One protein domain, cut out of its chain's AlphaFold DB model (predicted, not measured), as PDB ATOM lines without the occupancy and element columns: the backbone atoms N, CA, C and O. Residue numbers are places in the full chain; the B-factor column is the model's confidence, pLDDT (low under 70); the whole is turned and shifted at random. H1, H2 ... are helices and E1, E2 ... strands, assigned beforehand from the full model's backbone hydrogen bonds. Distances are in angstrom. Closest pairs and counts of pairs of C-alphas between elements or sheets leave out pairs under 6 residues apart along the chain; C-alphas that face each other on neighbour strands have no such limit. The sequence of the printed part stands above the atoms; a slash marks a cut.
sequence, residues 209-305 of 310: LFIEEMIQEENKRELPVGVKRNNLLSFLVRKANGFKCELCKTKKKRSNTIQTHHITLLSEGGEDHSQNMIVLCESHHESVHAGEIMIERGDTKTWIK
ATOM      1  N   LEU A 209     192.859 204.537 221.921       97.00
ATOM      2  CA  LEU A 209     192.706 205.656 222.855       97.00
ATOM      3  C   LEU A 209     192.712 205.178 224.315       97.00
ATOM      4  O   LEU A 209     191.976 204.256 224.689       97.00
ATOM      5  N   PHE A 210     193.480 205.871 225.147       97.19
ATOM      6  CA  PHE A 210     193.451 205.828 226.605       97.19
ATOM      7  C   PHE A 210     192.376 206.769 227.163       97.19
ATOM      8  O   PHE A 210     191.784 207.577 226.446       97.19
ATOM      9  N   ILE A 211     192.050 206.637 228.452       97.44
ATOM     10  CA  ILE A 211     190.884 207.323 229.029       97.44
ATOM     11  C   ILE A 211     191.036 208.850 229.031       97.44
ATOM     12  O   ILE A 211     190.049 209.558 228.842       97.44
ATOM     13  N   GLU A 212     192.258 209.350 229.168       97.25
ATOM     14  CA  GLU A 212     192.604 210.767 229.102       97.25
ATOM     15  C   GLU A 212     192.326 211.334 227.704       97.25
ATOM     16  O   GLU A 212     191.704 212.388 227.572       97.25
ATOM     17  N   GLU A 213     192.694 210.600 226.654       97.62
ATOM     18  CA  GLU A 213     192.435 210.984 225.263       97.62
ATOM     19  C   GLU A 213     190.938 210.919 224.940       97.62
ATOM     20  O   GLU A 213     190.407 211.801 224.265       97.62
ATOM     21  N   MET A 214     190.215 209.929 225.482       97.19
ATOM     22  CA  MET A 214     188.751 209.877 225.367       97.19
ATOM     23  C   MET A 214     188.103 211.119 225.988       97.19
ATOM     24  O   MET A 214     187.183 211.685 225.405       97.19
ATOM     25  N   ILE A 215     188.577 211.559 227.159       97.81
ATOM     26  CA  ILE A 215     188.090 212.778 227.820       97.81
ATOM     27  C   ILE A 215     188.379 214.012 226.958       97.81
ATOM     28  O   ILE A 215     187.487 214.834 226.770       97.81
ATOM     29  N   GLN A 216     189.586 214.133 226.400       96.88
ATOM     30  CA  GLN A 216     189.941 215.247 225.516       96.88
ATOM     31  C   GLN A 216     189.067 215.295 224.256       96.88
ATOM     32  O   GLN A 216     188.660 216.375 223.831       96.88
ATOM     33  N   GLU A 217     188.749 214.144 223.665       95.19
ATOM     34  CA  GLU A 217     187.831 214.066 222.525       95.19
ATOM     35  C   GLU A 217     186.405 214.483 222.906       95.19
ATOM     36  O   GLU A 217     185.745 215.200 222.155       95.19
ATOM     37  N   GLU A 218     185.933 214.080 224.086       95.69
ATOM     38  CA  GLU A 218     184.606 214.450 224.581       95.69
ATOM     39  C   GLU A 218     184.499 215.913 225.033       95.69
ATOM     40  O   GLU A 218     183.423 216.496 224.914       95.69
ATOM     41  N   ASN A 219     185.595 216.528 225.478       96.25
ATOM     42  CA  ASN A 219     185.668 217.963 225.770       96.25
ATOM     43  C   ASN A 219     185.478 218.826 224.514       96.25
ATOM     44  O   ASN A 219     184.893 219.901 224.586       96.25
ATOM     45  N   LYS A 220     185.932 218.350 223.347       95.06
ATOM     46  CA  LYS A 220     185.753 219.039 222.055       95.06
ATOM     47  C   LYS A 220     184.344 218.861 221.476       95.06
ATOM     48  O   LYS A 220     184.053 219.364 220.390       95.06
ATOM     49  N   ARG A 221     183.472 218.078 222.125       92.69
ATOM     50  CA  ARG A 221     182.166 217.721 221.567       92.69
ATOM     51  C   ARG A 221     181.189 218.887 221.655       92.69
ATOM     52  O   ARG A 221     180.756 219.280 222.731       92.69
ATOM     53  N   GLU A 222     180.708 219.325 220.498       90.94
ATOM     54  CA  GLU A 222     179.608 220.285 220.419       90.94
ATOM     55  C   GLU A 222     178.272 219.660 220.853       90.94
ATOM     56  O   GLU A 222     177.784 218.676 220.275       90.94
ATOM     57  N   LEU A 223     177.643 220.261 221.865       91.31
ATOM     58  CA  LEU A 223     176.335 219.843 222.354       91.31
ATOM     59  C   LEU A 223     175.197 220.504 221.558       91.31
ATOM     60  O   LEU A 223     175.245 221.699 221.266       91.31
ATOM     61  N   PRO A 224     174.119 219.768 221.222       91.25
ATOM     62  CA  PRO A 224     172.938 220.366 220.614       91.25
ATOM     63  C   PRO A 224     172.312 221.433 221.515       91.25
ATOM     64  O   PRO A 224     172.278 221.282 222.736       91.25
ATOM     65  N   VAL A 225     171.690 222.448 220.906       88.19
ATOM     66  CA  VAL A 225     171.000 223.536 221.622       88.19
ATOM     67  C   VAL A 225     170.089 222.996 222.730       88.19
ATOM     68  O   VAL A 225     169.230 222.134 222.506       88.19
ATOM     69  N   GLY A 226     170.275 223.512 223.947       87.25
ATOM     70  CA  GLY A 226     169.530 223.130 225.148       87.25
ATOM     71  C   GLY A 226     169.885 221.748 225.716       87.25
ATOM     72  O   GLY A 226     169.087 221.194 226.470       87.25
ATOM     73  N   VAL A 227     170.990 221.130 225.293       90.12
ATOM     74  CA  VAL A 227     171.676 220.069 226.045       90.12
ATOM     75  C   VAL A 227     172.806 220.747 226.796       90.12
ATOM     76  O   VAL A 227     173.669 221.347 226.174       90.12
ATOM     77  N   LYS A 228     172.774 220.678 228.127       90.44
ATOM     78  CA  LYS A 228     173.803 221.307 228.962       90.44
ATOM     79  C   LYS A 228     174.895 220.340 229.423       90.44
ATOM     80  O   LYS A 228     175.900 220.797 229.930       90.44
ATOM     81  N   ARG A 229     174.656 219.026 229.335       92.62
ATOM     82  CA  ARG A 229     175.519 217.990 229.918       92.62
ATOM     83  C   ARG A 229     175.827 216.889 228.911       92.62
ATOM     84  O   ARG A 229     174.902 216.326 228.320       92.62
ATOM     85  N   ASN A 230     177.098 216.539 228.800       94.06
ATOM     86  CA  ASN A 230     177.651 215.393 228.112       94.06
ATOM     87  C   ASN A 230     177.761 214.242 229.121       94.06
ATOM     88  O   ASN A 230     178.696 214.148 229.921       94.06
ATOM     89  N   ASN A 231     176.777 213.345 229.100       94.44
ATOM     90  CA  ASN A 231     176.739 212.219 230.033       94.44
ATOM     91  C   ASN A 231     177.911 211.247 229.819       94.44
ATOM     92  O   ASN A 231     178.362 210.629 230.786       94.44
ATOM     93  N   LEU A 232     178.413 211.126 228.583       95.50
ATOM     94  CA  LEU A 232     179.581 210.305 228.277       95.50
ATOM     95  C   LEU A 232     180.843 210.908 228.902       95.50
ATOM     96  O   LEU A 232     181.572 210.185 229.578       95.50
ATOM     97  N   LEU A 233     181.053 212.223 228.777       96.62
ATOM     98  CA  LEU A 233     182.157 212.927 229.441       96.62
ATOM     99  C   LEU A 233     182.116 212.726 230.962       96.62
ATOM    100  O   LEU A 233     183.089 212.263 231.553       96.62
ATOM    101  N   SER A 234     180.960 212.969 231.589       95.75
ATOM    102  CA  SER A 234     180.753 212.726 233.027       95.75
ATOM    103  C   SER A 234     181.060 211.274 233.431       95.75
ATOM    104  O   SER A 234     181.631 210.998 234.492       95.75
ATOM    105  N   PHE A 235     180.693 210.301 232.594       95.88
ATOM    106  CA  PHE A 235     181.010 208.896 232.833       95.88
ATOM    107  C   PHE A 235     182.512 208.606 232.725       95.88
ATOM    108  O   PHE A 235     183.055 207.905 233.582       95.88
ATOM    109  N   LEU A 236     183.190 209.157 231.716       97.12
ATOM    110  CA  LEU A 236     184.634 209.010 231.531       97.12
ATOM    111  C   LEU A 236     185.418 209.633 232.687       97.12
ATOM    112  O   LEU A 236     186.293 208.966 233.227       97.12
ATOM    113  N   VAL A 237     185.054 210.838 233.136       96.94
ATOM    114  CA  VAL A 237     185.692 211.515 234.279       96.94
ATOM    115  C   VAL A 237     185.589 210.666 235.554       96.94
ATOM    116  O   VAL A 237     186.590 210.416 236.225       96.94
ATOM    117  N   ARG A 238     184.406 210.110 235.856       94.88
ATOM    118  CA  ARG A 238     184.244 209.184 236.997       94.88
ATOM    119  C   ARG A 238     185.084 207.926 236.857       94.88
ATOM    120  O   ARG A 238     185.638 207.446 237.847       94.88
ATOM    121  N   LYS A 239     185.154 207.378 235.646       94.50
ATOM    122  CA  LYS A 239     185.916 206.166 235.361       94.50
ATOM    123  C   LYS A 239     187.425 206.408 235.470       94.50
ATOM    124  O   LYS A 239     188.098 205.556 236.043       94.50
ATOM    125  N   ALA A 240     187.924 207.552 235.002       95.19
ATOM    126  CA  ALA A 240     189.321 207.970 235.137       95.19
ATOM    127  C   ALA A 240     189.710 208.107 236.610       95.19
ATOM    128  O   ALA A 240     190.740 207.592 237.031       95.19
ATOM    129  N   ASN A 241     188.814 208.655 237.437       92.75
ATOM    130  CA  ASN A 241     189.025 208.738 238.882       92.75
ATOM    131  C   ASN A 241     188.755 207.416 239.642       92.75
ATOM    132  O   ASN A 241     188.607 207.398 240.867       92.75
ATOM    133  N   GLY A 242     188.607 206.286 238.939       92.44
ATOM    134  CA  GLY A 242     188.368 204.972 239.544       92.44
ATOM    135  C   GLY A 242     187.074 204.872 240.362       92.44
ATOM    136  O   GLY A 242     186.982 204.029 241.260       92.44
ATOM    137  N   PHE A 243     186.087 205.727 240.077       91.81
ATOM    138  CA  PHE A 243     184.856 205.893 240.855       91.81
ATOM    139  C   PHE A 243     185.124 206.156 242.350       91.81
ATOM    140  O   PHE A 243     184.474 205.575 243.223       91.81
ATOM    141  N   LYS A 244     186.109 207.006 242.657       92.69
ATOM    142  CA  LYS A 244     186.401 207.484 244.016       92.69
ATOM    143  C   LYS A 244     185.932 208.927 244.179       92.69
ATOM    144  O   LYS A 244     185.886 209.670 243.207       92.69
ATOM    145  N   CYS A 245     185.579 209.324 245.396       92.88
ATOM    146  CA  CYS A 245     185.368 210.739 245.703       92.88
ATOM    147  C   CYS A 245     186.717 211.473 245.673       92.88
ATOM    148  O   CYS A 245     187.683 210.988 246.259       92.88
ATOM    149  N   GLU A 246     186.804 212.633 245.034       93.06
ATOM    150  CA  GLU A 246     188.020 213.448 245.008       93.06
ATOM    151  C   GLU A 246     188.293 214.150 246.342       93.06
ATOM    152  O   GLU A 246     189.449 214.483 246.587       93.06
ATOM    153  N   LEU A 247     187.298 214.289 247.228       90.88
ATOM    154  CA  LEU A 247     187.496 214.864 248.566       90.88
ATOM    155  C   LEU A 247     187.974 213.800 249.560       90.88
ATOM    156  O   LEU A 247     189.123 213.814 249.985       90.88
ATOM    157  N   CYS A 248     187.145 212.798 249.869       90.88
ATOM    158  CA  CYS A 248     187.489 211.792 250.883       90.88
ATOM    159  C   CYS A 248     188.266 210.576 250.359       90.88
ATOM    160  O   CYS A 248     188.491 209.627 251.110       90.88
ATOM    161  N   LYS A 249     188.584 210.530 249.057       88.81
ATOM    162  CA  LYS A 249     189.321 209.444 248.366       88.81
ATOM    163  C   LYS A 249     188.722 208.038 248.504       88.81
ATOM    164  O   LYS A 249     189.268 207.062 247.987       88.81
ATOM    165  N   THR A 250     187.560 207.922 249.138       84.56
ATOM    166  CA  THR A 250     186.913 206.648 249.425       84.56
ATOM    167  C   THR A 250     186.160 206.166 248.195       84.56
ATOM    168  O   THR A 250     185.354 206.892 247.602       84.56
ATOM    169  N   LYS A 251     186.390 204.904 247.828       74.19
ATOM    170  CA  LYS A 251     185.543 204.194 246.874       74.19
ATOM    171  C   LYS A 251     184.265 203.788 247.597       74.19
ATOM    172  O   LYS A 251     184.315 203.046 248.576       74.19
ATOM    173  N   LYS A 252     183.109 204.259 247.142       72.38
ATOM    174  CA  LYS A 252     181.838 203.784 247.694       72.38
ATOM    175  C   LYS A 252     181.553 202.373 247.171       72.38
ATOM    176  O   LYS A 252     181.874 202.057 246.025       72.38
ATOM    177  N   LYS A 253     180.928 201.526 248.003       63.72
ATOM    178  CA  LYS A 253     180.558 200.141 247.636       63.72
ATOM    179  C   LYS A 253     179.718 200.085 246.355       63.72
ATOM    180  O   LYS A 253     179.811 199.115 245.611       63.72
ATOM    181  N   ARG A 254     178.925 201.129 246.084       64.56
ATOM    182  CA  ARG A 254     178.137 201.269 244.857       64.56
ATOM    183  C   ARG A 254     178.595 202.495 244.066       64.56
ATOM    184  O   ARG A 254     178.516 203.620 244.554       64.56
ATOM    185  N   SER A 255     179.050 202.281 242.835       62.97
ATOM    186  CA  SER A 255     179.541 203.333 241.931       62.97
ATOM    187  C   SER A 255     178.466 204.341 241.508       62.97
ATOM    188  O   SER A 255     178.805 205.433 241.071       62.97
ATOM    189  N   ASN A 256     177.180 204.014 241.661       65.25
ATOM    190  CA  ASN A 256     176.059 204.919 241.386       65.25
ATOM    191  C   ASN A 256     175.925 206.069 242.409       65.25
ATOM    192  O   ASN A 256     175.233 207.044 242.136       65.25
ATOM    193  N   THR A 257     176.579 205.955 243.569       81.50
ATOM    194  CA  THR A 257     176.655 207.014 244.594       81.50
ATOM    195  C   THR A 257     177.771 208.020 244.310       81.50
ATOM    196  O   THR A 257     177.958 208.969 245.066       81.50
ATOM    197  N   ILE A 258     178.530 207.796 243.231       90.44
ATOM    198  CA  ILE A 258     179.598 208.671 242.768       90.44
ATOM    199  C   ILE A 258     179.090 209.475 241.568       90.44
ATOM    200  O   ILE A 258     178.712 208.930 240.521       90.44
ATOM    201  N   GLN A 259     179.082 210.791 241.722       91.75
ATOM    202  CA  GLN A 259     178.513 211.737 240.772       91.75
ATOM    203  C   GLN A 259     179.563 212.770 240.373       91.75
ATOM    204  O   GLN A 259     180.499 213.035 241.121       91.75
ATOM    205  N   THR A 260     179.432 213.324 239.171       94.62
ATOM    206  CA  THR A 260     180.197 214.513 238.784       94.62
ATOM    207  C   THR A 260     179.397 215.747 239.158       94.62
ATOM    208  O   THR A 260     178.252 215.871 238.720       94.62
ATOM    209  N   HIS A 261     180.014 216.655 239.896       95.00
ATOM    210  CA  HIS A 261     179.512 218.004 240.111       95.00
ATOM    211  C   HIS A 261     180.303 218.975 239.231       95.00
ATOM    212  O   HIS A 261     181.506 218.785 239.038       95.00
ATOM    213  N   HIS A 262     179.644 219.995 238.686       95.12
ATOM    214  CA  HIS A 262     180.343 221.076 237.992       95.12
ATOM    215  C   HIS A 262     180.860 222.078 239.020       95.12
ATOM    216  O   HIS A 262     180.084 222.495 239.868       95.12
ATOM    217  N   ILE A 263     182.140 222.440 238.980       93.81
ATOM    218  CA  ILE A 263     182.752 223.331 239.981       93.81
ATOM    219  C   ILE A 263     182.108 224.719 239.890       93.81
ATOM    220  O   ILE A 263     181.475 225.161 240.842       93.81
ATOM    221  N   THR A 264     182.151 225.334 238.709       92.44
ATOM    222  CA  THR A 264     181.284 226.454 238.335       92.44
ATOM    223  C   THR A 264     179.995 225.900 237.743       92.44
ATOM    224  O   THR A 264     180.027 225.136 236.770       92.44
ATOM    225  N   LEU A 265     178.841 226.274 238.300       92.38
ATOM    226  CA  LEU A 265     177.561 225.715 237.876       92.38
ATOM    227  C   LEU A 265     177.237 226.075 236.418       92.38
ATOM    228  O   LEU A 265     177.394 227.208 235.971       92.38
ATOM    229  N   LEU A 266     176.649 225.126 235.683       92.38
ATOM    230  CA  LEU A 266     176.156 225.358 234.314       92.38
ATOM    231  C   LEU A 266     175.022 226.403 234.238       92.38
ATOM    232  O   LEU A 266     174.648 226.855 233.155       92.38
ATOM    233  N   SER A 267     174.366 226.707 235.361       91.19
ATOM    234  CA  SER A 267     173.391 227.803 235.471       91.19
ATOM    235  C   SER A 267     174.053 229.174 235.567       91.19
ATOM    236  O   SER A 267     173.411 230.157 235.220       91.19
ATOM    237  N   GLU A 268     175.317 229.222 235.977       92.19
ATOM    238  CA  GLU A 268     176.106 230.435 236.220       92.19
ATOM    239  C   GLU A 268     177.140 230.673 235.107       92.19
ATOM    240  O   GLU A 268     178.074 231.446 235.264       92.19
ATOM    241  N   GLY A 269     176.983 229.992 233.967       92.31
ATOM    242  CA  GLY A 269     177.893 230.116 232.826       92.31
ATOM    243  C   GLY A 269     179.105 229.187 232.870       92.31
ATOM    244  O   GLY A 269     179.949 229.276 231.986       92.31
ATOM    245  N   GLY A 270     179.187 228.267 233.838       93.06
ATOM    246  CA  GLY A 270     180.212 227.226 233.840       93.06
ATOM    247  C   GLY A 270     180.135 226.328 232.601       93.06
ATOM    248  O   GLY A 270     179.050 226.033 232.092       93.06
ATOM    249  N   GLU A 271     181.291 225.867 232.128       93.75
ATOM    250  CA  GLU A 271     181.391 224.999 230.954       93.75
ATOM    251  C   GLU A 271     181.154 223.526 231.302       93.75
ATOM    252  O   GLU A 271     181.517 223.048 232.380       93.75
ATOM    253  N   ASP A 272     180.598 222.765 230.363       95.69
ATOM    254  CA  ASP A 272     180.496 221.309 230.476       95.69
ATOM    255  C   ASP A 272     181.798 220.631 230.024       95.69
ATOM    256  O   ASP A 272     181.846 219.900 229.039       95.69
ATOM    257  N   HIS A 273     182.872 220.926 230.752       96.38
ATOM    258  CA  HIS A 273     184.237 220.519 230.439       96.38
ATOM    259  C   HIS A 273     184.838 219.728 231.604       96.38
ATOM    260  O   HIS A 273     184.539 220.013 232.764       96.38
ATOM    261  N   SER A 274     185.721 218.758 231.338       96.19
ATOM    262  CA  SER A 274     186.301 217.919 232.401       96.19
ATOM    263  C   SER A 274     187.058 218.714 233.470       96.19
ATOM    264  O   SER A 274     187.031 218.341 234.642       96.19
ATOM    265  N   GLN A 275     187.686 219.835 233.098       94.31
ATOM    266  CA  GLN A 275     188.356 220.732 234.050       94.31
ATOM    267  C   GLN A 275     187.364 221.430 234.986       94.31
ATOM    268  O   GLN A 275     187.708 221.710 236.131       94.31
ATOM    269  N   ASN A 276     186.120 221.624 234.553       95.25
ATOM    270  CA  ASN A 276     185.045 222.149 235.385       95.25
ATOM    271  C   ASN A 276     184.242 221.033 236.082       95.25
ATOM    272  O   ASN A 276     183.163 221.289 236.598       95.25
ATOM    273  N   MET A 277     184.718 219.783 236.102       95.88
ATOM    274  CA  MET A 277     184.049 218.670 236.786       95.88
ATOM    275  C   MET A 277     184.880 218.148 237.955       95.88
ATOM    276  O   MET A 277     186.096 217.989 237.844       95.88
ATOM    277  N   ILE A 278     184.200 217.795 239.043       95.31
ATOM    278  CA  ILE A 278     184.768 217.076 240.184       95.31
ATOM    279  C   ILE A 278     183.911 215.859 240.534       95.31
ATOM    280  O   ILE A 278     182.681 215.902 240.501       95.31
ATOM    281  N   VAL A 279     184.557 214.742 240.851       95.12
ATOM    282  CA  VAL A 279     183.913 213.482 241.214       95.12
ATOM    283  C   VAL A 279     183.688 213.428 242.722       95.12
ATOM    284  O   VAL A 279     184.635 213.366 243.499       95.12
ATOM    285  N   LEU A 280     182.432 213.386 243.155       94.31
ATOM    286  CA  LEU A 280     182.035 213.413 244.564       94.31
ATOM    287  C   LEU A 280     181.206 212.180 244.924       94.31
ATOM    288  O   LEU A 280     180.515 211.611 244.077       94.31
ATOM    289  N   CYS A 281     181.255 211.761 246.189       92.56
ATOM    290  CA  CYS A 281     180.216 210.879 246.718       92.56
ATOM    291  C   CYS A 281     178.976 211.679 247.112       92.56
ATOM    292  O   CYS A 281     179.098 212.860 247.405       92.56
ATOM    293  N   GLU A 282     177.829 211.005 247.183       90.50
ATOM    294  CA  GLU A 282     176.519 211.584 247.518       90.50
ATOM    295  C   GLU A 282     176.572 212.600 248.669       90.50
ATOM    296  O   GLU A 282     176.246 213.754 248.441       90.50
ATOM    297  N   SER A 283     177.134 212.236 249.829       90.88
ATOM    298  CA  SER A 283     177.240 213.157 250.973       90.88
ATOM    299  C   SER A 283     178.000 214.454 250.660       90.88
ATOM    300  O   SER A 283     177.523 215.535 250.954       90.88
ATOM    301  N   HIS A 284     179.168 214.370 250.013       93.19
ATOM    302  CA  HIS A 284     179.936 215.566 249.648       93.19
ATOM    303  C   HIS A 284     179.270 216.351 248.516       93.19
ATOM    304  O   HIS A 284     179.423 217.561 248.439       93.19
ATOM    305  N   HIS A 285     178.562 215.670 247.617       93.44
ATOM    306  CA  HIS A 285     177.807 216.314 246.550       93.44
ATOM    307  C   HIS A 285     176.625 217.116 247.119       93.44
ATOM    308  O   HIS A 285     176.355 218.220 246.659       93.44
ATOM    309  N   GLU A 286     175.945 216.581 248.135       92.12
ATOM    310  CA  GLU A 286     174.893 217.276 248.882       92.12
ATOM    311  C   GLU A 286     175.452 218.457 249.676       92.12
ATOM    312  O   GLU A 286     174.916 219.550 249.543       92.12
ATOM    313  N   SER A 287     176.575 218.291 250.382       93.00
ATOM    314  CA  SER A 287     177.247 219.393 251.087       93.00
ATOM    315  C   SER A 287     177.653 220.542 250.156       93.00
ATOM    316  O   SER A 287     177.530 221.707 250.521       93.00
ATOM    317  N   VAL A 288     178.085 220.251 248.922       92.62
ATOM    318  CA  VAL A 288     178.342 221.305 247.922       92.62
ATOM    319  C   VAL A 288     177.051 222.027 247.533       92.62
ATOM    320  O   VAL A 288     177.029 223.251 247.457       92.62
ATOM    321  N   HIS A 289     175.951 221.297 247.323       91.38
ATOM    322  CA  HIS A 289     174.648 221.914 247.048       91.38
ATOM    323  C   HIS A 289     174.077 222.700 248.234       91.38
ATOM    324  O   HIS A 289     173.339 223.656 248.007       91.38
ATOM    325  N   ALA A 290     174.410 222.311 249.463       91.62
ATOM    326  CA  ALA A 290     174.028 223.007 250.686       91.62
ATOM    327  C   ALA A 290     174.885 224.256 250.962       91.62
ATOM    328  O   ALA A 290     174.537 225.041 251.834       91.62
ATOM    329  N   GLY A 291     175.984 224.458 250.226       90.62
ATOM    330  CA  GLY A 291     176.932 225.550 250.473       90.62
ATOM    331  C   GLY A 291     177.931 225.269 251.602       90.62
ATOM    332  O   GLY A 291     178.801 226.096 251.854       90.62
ATOM    333  N   GLU A 292     177.867 224.086 252.221       92.75
ATOM    334  CA  GLU A 292     178.778 223.647 253.288       92.75
ATOM    335  C   GLU A 292     180.222 223.480 252.787       92.75
ATOM    336  O   GLU A 292     181.197 223.622 253.530       92.75
ATOM    337  N   ILE A 293     180.360 223.135 251.503       92.12
ATOM    338  CA  ILE A 293     181.637 222.929 250.828       92.12
ATOM    339  C   ILE A 293     181.678 223.783 249.565       92.12
ATOM    340  O   ILE A 293     180.921 223.563 248.623       92.12
ATOM    341  N   MET A 294     182.650 224.687 249.504       89.69
ATOM    342  CA  MET A 294     183.026 225.399 248.291       89.69
ATOM    343  C   MET A 294     184.279 224.768 247.684       89.69
ATOM    344  O   MET A 294     185.252 224.464 248.378       89.69
ATOM    345  N   ILE A 295     184.246 224.563 246.370       89.50
ATOM    346  CA  ILE A 295     185.323 223.928 245.613       89.50
ATOM    347  C   ILE A 295     185.857 224.953 244.621       89.50
ATOM    348  O   ILE A 295     185.100 225.488 243.819       89.50
ATOM    349  N   GLU A 296     187.163 225.184 244.640       86.94
ATOM    350  CA  GLU A 296     187.858 226.033 243.674       86.94
ATOM    351  C   GLU A 296     188.954 225.205 243.000       86.94
ATOM    352  O   GLU A 296     189.769 224.568 243.669       86.94
ATOM    353  N   ARG A 297     188.996 225.183 241.665       80.19
ATOM    354  CA  ARG A 297     190.079 224.510 240.939       80.19
ATOM    355  C   ARG A 297     191.152 225.527 240.584       80.19
ATOM    356  O   ARG A 297     190.905 226.411 239.776       80.19
ATOM    357  N   GLY A 298     192.328 225.402 241.190       71.69
ATOM    358  CA  GLY A 298     193.533 226.084 240.728       71.69
ATOM    359  C   GLY A 298     194.269 225.261 239.669       71.69
ATOM    360  O   GLY A 298     193.989 224.074 239.488       71.69
ATOM    361  N   ASP A 299     195.261 225.875 239.022       67.94
ATOM    362  CA  ASP A 299     196.022 225.270 237.915       67.94
ATOM    363  C   ASP A 299     196.709 223.948 238.286       67.94
ATOM    364  O   ASP A 299     196.873 223.059 237.454       67.94
ATOM    365  N   THR A 300     197.104 223.801 239.554       62.84
ATOM    366  CA  THR A 300     197.839 222.625 240.054       62.84
ATOM    367  C   THR A 300     197.160 221.917 241.223       62.84
ATOM    368  O   THR A 300     197.528 220.788 241.552       62.84
ATOM    369  N   LYS A 301     196.181 222.554 241.878       67.25
ATOM    370  CA  LYS A 301     195.535 222.040 243.093       67.25
ATOM    371  C   LYS A 301     194.063 222.426 243.143       67.25
ATOM    372  O   LYS A 301     193.693 223.538 242.787       67.25
ATOM    373  N   THR A 302     193.242 221.515 243.652       76.88
ATOM    374  CA  THR A 302     191.859 221.806 244.038       76.88
ATOM    375  C   THR A 302     191.849 222.307 245.478       76.88
ATOM    376  O   THR A 302     192.325 221.611 246.375       76.88
ATOM    377  N   TRP A 303     191.308 223.498 245.691       77.81
ATOM    378  CA  TRP A 303     191.092 224.099 246.998       77.81
ATOM    379  C   TRP A 303     189.678 223.783 247.471       77.81
ATOM    380  O   TRP A 303     188.718 223.837 246.702       77.81
ATOM    381  N   ILE A 304     189.565 223.426 248.746       80.56
ATOM    382  CA  ILE A 304     188.297 223.112 249.394       80.56
ATOM    383  C   ILE A 304     188.167 224.087 250.552       80.56
ATOM    384  O   ILE A 304     189.026 224.109 251.434       80.56
ATOM    385  N   LYS A 305     187.115 224.896 250.536       82.12
ATOM    386  CA  LYS A 305     186.750 225.766 251.650       82.12
ATOM    387  C   LYS A 305     185.502 225.180 252.287       82.12
ATOM    388  O   LYS A 305     184.497 224.990 251.609       82.12
TER     389      LYS A 305
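What this domain is: This is residues 209 to 305 of the 310 residues of the protein "HNHc domain-containing protein" of marine sediment metagenome (UniProt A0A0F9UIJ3). A small two-stranded hairpin, E1 and E2, forms the middle of the domain, with H2 packed on one side of it and H3, mainly beside E1, on the other. H1 packs on H2 as the second arm of a helical hairpin, and a separate strand hairpin, E3 and E4, follows H3 away from H1. The printed part has 97 residues with three named helices and four named strands in the order H1, H2, E1, E2, H3, E3, E4, the strands in two antiparallel sheets, E1 - E2 and E3 - E4. The class is mixed, helices and strands, with 47 residues, under half, in named elements. The whole is compact, with a radius of gyration of the C-alphas of 13.2 A and spans of 33 by 30 by 27 A.

Where its parts are: H1, residues 211 to 219, begins with C-alpha 211 at (190.884, 207.323, 229.029) and is 12.3 A long. H2, residues 231 to 240, is 14.2 A long. E1, residues 258 to 262, is 13.3 A long, with C-alpha 258 at (179.598, 208.671, 242.768). E2 is residues 277 to 281, 13.2 A. H3 is residues 282 to 290, 12.1 A. E3 is residues 293 to 297, 13.1 A. E4, residues 302 to 305, is 10.0 A long and ends with C-alpha 305 at (186.750, 225.766, 251.650).

How they stand to each other: H1 and H2 form a helical hairpin. They touch at a shallow tilt of 26 degrees, opposite ways, and their closest C-alphas, those of Glu 218 and Leu 233, are 5.7 A apart. The closest C-alphas of H2 and E1 are those of Ser 234 and Thr 260, at 6.1 A; those of H2 and E2 are Arg 238 and Val 279, at 6.0 A. E1 and E2 are an antiparallel hairpin, with N 261 and O 278 within hydrogen-bond range at 2.8 A. The closest C-alphas of E1 and H3 are those of Ile 258 and Glu 282, at 6.4 A. H2 and H3 are apart. The closest C-alphas of H3 and E3 are those of Ser 287 and Ile 293, at 5.6 A. E3 and E4 are an antiparallel hairpin, with N 294 and O 305 at 2.8 A, within hydrogen-bond range. In H1, H2 and H3 every O i to N i+4 pair is within hydrogen-bond range.

The domain as a whole: The two C-alphas farthest apart, those of Leu 209 and Glu 292, are 38.0 A apart. The printed part has no cut. The links H1 to H2, H2 to E1 and E1 to E2 are long, with 11, 17 and 14 residues. The mean pLDDT of the printed part is 89.8; residues 253 to 256 and 299 to 301 are under 70.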